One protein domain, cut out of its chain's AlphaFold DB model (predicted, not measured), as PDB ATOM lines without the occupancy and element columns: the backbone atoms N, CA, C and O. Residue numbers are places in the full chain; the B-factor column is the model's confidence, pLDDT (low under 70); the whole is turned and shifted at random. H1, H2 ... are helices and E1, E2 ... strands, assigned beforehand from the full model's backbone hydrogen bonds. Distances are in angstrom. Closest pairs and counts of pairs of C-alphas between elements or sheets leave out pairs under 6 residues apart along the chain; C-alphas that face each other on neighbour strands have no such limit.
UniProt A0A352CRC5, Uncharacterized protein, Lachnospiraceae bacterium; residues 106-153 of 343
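This is residues 106 to 153 of the 343 residues of an uncharacterized protein of Lachnospiraceae bacterium (UniProt A0A352CRC5). A small two-stranded hairpin, E1 and E2, forms the middle of the domain, with the short helix H1 near one end of it and the longest helix, H3, packing on E2 with its first residues. Between E2 and H3 the chain swings out in a loop that holds the short helix H2, then returns to lay residues 142 to 143 beside E2. The printed part has 48 residues with three named helices and two named strands, in the order H1, E1, E2, H2, H3; the sheet E1 - E2 is antiparallel and the class is mixed, helices and strands. The whole is compact, with a radius of gyration of the C-alphas of 11.0 A and spans of 31 by 22 by 18 A.

H1, residues 107 to 110, comes closest to E2, residues 122 to 125, at the C-alphas of Thr 110 and Cys 125, 6.8 A apart. E1, residues 113 to 115, and E2 form an antiparallel hairpin at 162 degrees, with N 113 and O 124 at 2.8 A and N 122 and O 115 at 2.8 A, within hydrogen-bond range. Residues 124 to 125 of E2 also pair in parallel with residues 142 to 143. H2, residues 135 to 138, is apart from H1, E1 and H3, residues 144 to 153. The closest C-alphas of E2 and H3, those of Tyr 124 and Met 144, are 5.3 A apart. In H3 every O i to N i+4 pair is within hydrogen-bond range; H1 and H2 are too short for such a pair.

H1 begins at C-alpha 107 (-9.107, -42.081, -18.498). E2 is 10.3 A long. H3 is 14.3 A long and ends at C-alpha 153 (2.309, -26.606, -2.934).

The two C-alphas farthest apart, those of Glu 118 and Asp 133, are 31.8 A apart. The printed part has no cut and no long link. Its mean pLDDT is 83.4, and residues 130 to 133 are under 70.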
ATOM      1  N   ALA A 106      -7.494 -45.482 -21.633       84.50
ATOM      2  CA  ALA A 106      -8.530 -44.474 -21.466       84.50
ATOM      3  C   ALA A 106      -8.603 -43.973 -20.010       84.50
ATOM      4  O   ALA A 106      -8.352 -44.731 -19.066       84.50
ATOM      5  N   ALA A 107      -9.013 -42.713 -19.819       79.44
ATOM      6  CA  ALA A 107      -9.107 -42.081 -18.498       79.44
ATOM      7  C   ALA A 107      -9.936 -42.904 -17.501       79.44
ATOM      8  O   ALA A 107      -9.529 -43.076 -16.358       79.44
ATOM      9  N   HIS A 108     -11.049 -43.499 -17.939       78.56
ATOM     10  CA  HIS A 108     -11.919 -44.298 -17.071       78.56
ATOM     11  C   HIS A 108     -11.257 -45.581 -16.526       78.56
ATOM     12  O   HIS A 108     -11.681 -46.082 -15.487       78.56
ATOM     13  N   GLN A 109     -10.223 -46.113 -17.194       83.19
ATOM     14  CA  GLN A 109      -9.552 -47.351 -16.777       83.19
ATOM     15  C   GLN A 109      -8.507 -47.097 -15.691       83.19
ATOM     16  O   GLN A 109      -8.469 -47.809 -14.691       83.19
ATOM     17  N   THR A 110      -7.663 -46.078 -15.869       83.62
ATOM     18  CA  THR A 110      -6.539 -45.812 -14.953       83.62
ATOM     19  C   THR A 110      -6.711 -44.547 -14.121       83.62
ATOM     20  O   THR A 110      -5.869 -44.267 -13.276       83.62
ATOM     21  N   LYS A 111      -7.781 -43.772 -14.343       83.81
ATOM     22  CA  LYS A 111      -8.088 -42.513 -13.641       83.81
ATOM     23  C   LYS A 111      -6.919 -41.527 -13.660       83.81
ATOM     24  O   LYS A 111      -6.590 -40.916 -12.643       83.81
ATOM     25  N   TRP A 112      -6.239 -41.425 -14.804       88.50
ATOM     26  CA  TRP A 112      -5.181 -40.432 -14.958       88.50
ATOM     27  C   TRP A 112      -5.770 -39.017 -14.938       88.50
ATOM     28  O   TRP A 112      -6.930 -38.802 -15.279       88.50
ATOM     29  N   ILE A 113      -4.954 -38.051 -14.530       86.00
ATOM     30  CA  ILE A 113      -5.279 -36.622 -14.486       86.00
ATOM     31  C   ILE A 113      -4.458 -35.922 -15.567       86.00
ATOM     32  O   ILE A 113      -3.310 -36.294 -15.800       86.00
ATOM     33  N   VAL A 114      -5.028 -34.915 -16.225       88.69
ATOM     34  CA  VAL A 114      -4.347 -34.101 -17.240       88.69
ATOM     35  C   VAL A 114      -4.256 -32.648 -16.789       88.69
ATOM     36  O   VAL A 114      -5.192 -32.112 -16.207       88.69
ATOM     37  N   GLN A 115      -3.119 -32.023 -17.066       85.62
ATOM     38  CA  GLN A 115      -2.833 -30.609 -16.850       85.62
ATOM     39  C   GLN A 115      -2.355 -29.967 -18.142       85.62
ATOM     40  O   GLN A 115      -1.855 -30.658 -19.022       85.62
ATOM     41  N   PHE A 116      -2.466 -28.644 -18.235       86.75
ATOM     42  CA  PHE A 116      -2.034 -27.889 -19.412       86.75
ATOM     43  C   PHE A 116      -1.062 -26.762 -19.037       86.75
ATOM     44  O   PHE A 116      -1.427 -25.593 -19.164       86.75
ATOM     45  N   PRO A 117       0.144 -27.040 -18.506       81.62
ATOM     46  CA  PRO A 117       1.166 -26.004 -18.370       81.62
ATOM     47  C   PRO A 117       1.540 -25.462 -19.757       81.62
ATOM     48  O   PRO A 117       1.829 -26.246 -20.658       81.62
ATOM     49  N   GLU A 118       1.505 -24.136 -19.931       81.75
ATOM     50  CA  GLU A 118       1.852 -23.469 -21.203       81.75
ATOM     51  C   GLU A 118       1.162 -24.110 -22.428       81.75
ATOM     52  O   GLU A 118       1.783 -24.348 -23.461       81.75
ATOM     53  N   ASP A 119      -0.124 -24.449 -22.279       81.06
ATOM     54  CA  ASP A 119      -0.989 -25.028 -23.318       81.06
ATOM     55  C   ASP A 119      -0.619 -26.446 -23.799       81.06
ATOM     56  O   ASP A 119      -1.182 -26.940 -24.778       81.06
ATOM     57  N   LYS A 120       0.276 -27.154 -23.094       83.25
ATOM     58  CA  LYS A 120       0.658 -28.542 -23.408       83.25
ATOM     59  C   LYS A 120       0.074 -29.538 -22.421       83.25
ATOM     60  O   LYS A 120       0.281 -29.401 -21.221       83.25
ATOM     61  N   ALA A 121      -0.574 -30.587 -22.924       88.88
ATOM     62  CA  ALA A 121      -1.102 -31.658 -22.085       88.88
ATOM     63  C   ALA A 121       0.026 -32.415 -21.353       88.88
ATOM     64  O   ALA A 121       0.968 -32.918 -21.965       88.88
ATOM     65  N   VAL A 122      -0.096 -32.525 -20.033       90.94
ATOM     66  CA  VAL A 122       0.768 -33.314 -19.150       90.94
ATOM     67  C   VAL A 122      -0.114 -34.234 -18.325       90.94
ATOM     68  O   VAL A 122      -1.001 -33.779 -17.607       90.94
ATOM     69  N   TYR A 123       0.139 -35.535 -18.418       92.31
ATOM     70  CA  TYR A 123      -0.682 -36.564 -17.790       92.31
ATOM     71  C   TYR A 123      -0.016 -37.110 -16.526       92.31
ATOM     72  O   TYR A 123       1.202 -37.264 -16.488       92.31
ATOM     73  N   TYR A 124      -0.808 -37.473 -15.521       91.06
ATOM     74  CA  TYR A 124      -0.369 -38.074 -14.260       91.06
ATOM     75  C   TYR A 124      -1.211 -39.313 -13.988       91.06
ATOM     76  O   TYR A 124      -2.437 -39.234 -13.974       91.06
ATOM     77  N   CYS A 125      -0.581 -40.469 -13.782       90.50
ATOM     78  CA  CYS A 125      -1.300 -41.738 -13.652       90.50
ATOM     79  C   CYS A 125      -1.000 -42.418 -12.307       90.50
ATOM     80  O   CYS A 125       0.175 -42.570 -11.971       90.50
ATOM     81  N   PRO A 126      -2.014 -42.892 -11.558       86.62
ATOM     82  CA  PRO A 126      -1.799 -43.700 -10.355       86.62
ATOM     83  C   PRO A 126      -0.938 -44.943 -10.626       86.62
ATOM     84  O   PRO A 126      -0.050 -45.265  -9.845       86.62
ATOM     85  N   SER A 127      -1.129 -45.590 -11.780       86.75
ATOM     86  CA  SER A 127      -0.387 -46.795 -12.184       86.75
ATOM     87  C   SER A 127       1.071 -46.531 -12.591       86.75
ATOM     88  O   SER A 127       1.797 -47.471 -12.903       86.75
ATOM     89  N   ARG A 128       1.522 -45.267 -12.623       85.06
ATOM     90  CA  ARG A 128       2.925 -44.900 -12.898       85.06
ATOM     91  C   ARG A 128       3.830 -44.962 -11.661       85.06
ATOM     92  O   ARG A 128       5.039 -44.799 -11.812       85.06
ATOM     93  N   GLU A 129       3.269 -45.179 -10.471       71.06
ATOM     94  CA  GLU A 129       4.025 -45.299  -9.213       71.06
ATOM     95  C   GLU A 129       4.765 -46.631  -9.055       71.06
ATOM     96  O   GLU A 129       5.714 -46.723  -8.276       71.06
ATOM     97  N   GLU A 130       4.369 -47.666  -9.797       59.66
ATOM     98  CA  GLU A 130       4.953 -48.997  -9.655       59.66
ATOM     99  C   GLU A 130       6.352 -49.060 -10.291       59.66
ATOM    100  O   GLU A 130       6.549 -48.791 -11.477       59.66
ATOM    101  N   THR A 131       7.348 -49.398  -9.469       54.00
ATOM    102  CA  THR A 131       8.778 -49.491  -9.814       54.00
ATOM    103  C   THR A 131       9.161 -50.789 -10.524       54.00
ATOM    104  O   THR A 131      10.336 -51.008 -10.817       54.00
ATOM    105  N   THR A 132       8.200 -51.668 -10.796       52.41
ATOM    106  CA  THR A 132       8.440 -52.921 -11.507       52.41
ATOM    107  C   THR A 132       8.461 -52.699 -13.014       52.41
ATOM    108  O   THR A 132       7.922 -51.717 -13.524       52.41
ATOM    109  N   ASP A 133       9.133 -53.621 -13.704       59.41
ATOM    110  CA  ASP A 133       9.384 -53.744 -15.145       59.41
ATOM    111  C   ASP A 133       8.082 -53.782 -15.982       59.41
ATOM    112  O   ASP A 133       7.763 -54.753 -16.657       59.41
ATOM    113  N   SER A 134       7.276 -52.729 -15.876       77.81
ATOM    114  CA  SER A 134       5.952 -52.606 -16.467       77.81
ATOM    115  C   SER A 134       6.018 -51.814 -17.766       77.81
ATOM    116  O   SER A 134       6.840 -50.906 -17.945       77.81
ATOM    117  N   LEU A 135       5.082 -52.115 -18.666       85.81
ATOM    118  CA  LEU A 135       4.877 -51.386 -19.920       85.81
ATOM    119  C   LEU A 135       4.566 -49.896 -19.698       85.81
ATOM    120  O   LEU A 135       4.746 -49.086 -20.607       85.81
ATOM    121  N   CYS A 136       4.185 -49.506 -18.473       87.88
ATOM    122  CA  CYS A 136       4.000 -48.113 -18.084       87.88
ATOM    123  C   CYS A 136       5.247 -47.259 -18.339       87.88
ATOM    124  O   CYS A 136       5.090 -46.054 -18.515       87.88
ATOM    125  N   ARG A 137       6.461 -47.837 -18.421       88.25
ATOM    126  CA  ARG A 137       7.682 -47.083 -18.765       88.25
ATOM    127  C   ARG A 137       7.570 -46.291 -20.070       88.25
ATOM    128  O   ARG A 137       8.125 -45.197 -20.133       88.25
ATOM    129  N   TYR A 138       6.824 -46.814 -21.047       90.38
ATOM    130  CA  TYR A 138       6.603 -46.183 -22.352       90.38
ATOM    131  C   TYR A 138       5.417 -45.218 -22.365       90.38
ATOM    132  O   TYR A 138       5.234 -44.478 -23.325       90.38
ATOM    133  N   CYS A 139       4.591 -45.222 -21.319       91.62
ATOM    134  CA  CYS A 139       3.454 -44.321 -21.223       91.62
ATOM    135  C   CYS A 139       3.930 -42.885 -20.981       91.62
ATOM    136  O   CYS A 139       4.814 -42.654 -20.159       91.62
ATOM    137  N   VAL A 140       3.302 -41.897 -21.612       92.62
ATOM    138  CA  VAL A 140       3.653 -40.477 -21.420       92.62
ATOM    139  C   VAL A 140       3.323 -39.933 -20.028       92.62
ATOM    140  O   VAL A 140       3.801 -38.863 -19.653       92.62
ATOM    141  N   CYS A 141       2.498 -40.645 -19.255       93.00
ATOM    142  CA  CYS A 141       2.103 -40.208 -17.923       93.00
ATOM    143  C   CYS A 141       3.313 -40.070 -16.992       93.00
ATOM    144  O   CYS A 141       4.185 -40.939 -16.951       93.00
ATOM    145  N   ARG A 142       3.309 -39.013 -16.186       92.31
ATOM    146  CA  ARG A 142       4.162 -38.813 -15.015       92.31
ATOM    147  C   ARG A 142       3.601 -39.545 -13.798       92.31
ATOM    148  O   ARG A 142       2.488 -40.089 -13.832       92.31
ATOM    149  N   LYS A 143       4.384 -39.566 -12.721       90.81
ATOM    150  CA  LYS A 143       4.007 -40.204 -11.457       90.81
ATOM    151  C   LYS A 143       2.943 -39.398 -10.717       90.81
ATOM    152  O   LYS A 143       2.966 -38.170 -10.727       90.81
ATOM    153  N   MET A 144       2.019 -40.076 -10.040       89.06
ATOM    154  CA  MET A 144       0.962 -39.409  -9.269       89.06
ATOM    155  C   MET A 144       1.515 -38.652  -8.044       89.06
ATOM    156  O   MET A 144       0.947 -37.659  -7.608       89.06
ATOM    157  N   SER A 145       2.663 -39.060  -7.519       88.50
ATOM    158  CA  SER A 145       3.425 -38.379  -6.470       88.50
ATOM    159  C   SER A 145       3.904 -36.998  -6.906       88.50
ATOM    160  O   SER A 145       3.875 -36.075  -6.095       88.50
ATOM    161  N   GLU A 146       4.257 -36.815  -8.183       90.06
ATOM    162  CA  GLU A 146       4.573 -35.491  -8.734       90.06
ATOM    163  C   GLU A 146       3.335 -34.585  -8.708       90.06
ATOM    164  O   GLU A 146       3.422 -33.430  -8.297       90.06
ATOM    165  N   TRP A 147       2.165 -35.119  -9.076       86.38
ATOM    166  CA  TRP A 147       0.889 -34.400  -8.985       86.38
ATOM    167  C   TRP A 147       0.523 -34.040  -7.540       86.38
ATOM    168  O   TRP A 147       0.141 -32.905  -7.251       86.38
ATOM    169  N   ASN A 148       0.683 -34.981  -6.611       86.00
ATOM    170  CA  ASN A 148       0.412 -34.750  -5.194       86.00
ATOM    171  C   ASN A 148       1.329 -33.664  -4.608       86.00
ATOM    172  O   ASN A 148       0.873 -32.844  -3.816       86.00
ATOM    173  N   ALA A 149       2.601 -33.616  -5.015       86.69
ATOM    174  CA  ALA A 149       3.525 -32.563  -4.598       86.69
ATOM    175  C   ALA A 149       3.117 -31.184  -5.153       86.69
ATOM    176  O   ALA A 149       3.024 -30.224  -4.389       86.69
ATOM    177  N   LEU A 150       2.795 -31.107  -6.451       83.38
ATOM    178  CA  LEU A 150       2.317 -29.884  -7.114       83.38
ATOM    179  C   LEU A 150       1.049 -29.326  -6.452       83.38
ATOM    180  O   LEU A 150       0.960 -28.138  -6.149       83.38
ATOM    181  N   THR A 151       0.060 -30.183  -6.203       80.38
ATOM    182  CA  THR A 151      -1.212 -29.772  -5.588       80.38
ATOM    183  C   THR A 151      -1.055 -29.372  -4.127       80.38
ATOM    184  O   THR A 151      -1.717 -28.431  -3.685       80.38
ATOM    185  N   ALA A 152      -0.171 -30.033  -3.373       79.69
ATOM    186  CA  ALA A 152       0.140 -29.651  -1.999       79.69
ATOM    187  C   ALA A 152       0.762 -28.247  -1.933       79.69
ATOM    188  O   ALA A 152       0.338 -27.432  -1.113       79.69
ATOM    189  N   GLU A 153       1.699 -27.935  -2.832       78.81
ATOM    190  CA  GLU A 153       2.309 -26.606  -2.934       78.81
ATOM    191  C   GLU A 153       1.270 -25.531  -3.293       78.81
ATOM    192  O   GLU A 153       1.171 -24.506  -2.618       78.81
TER     193      GLU A 153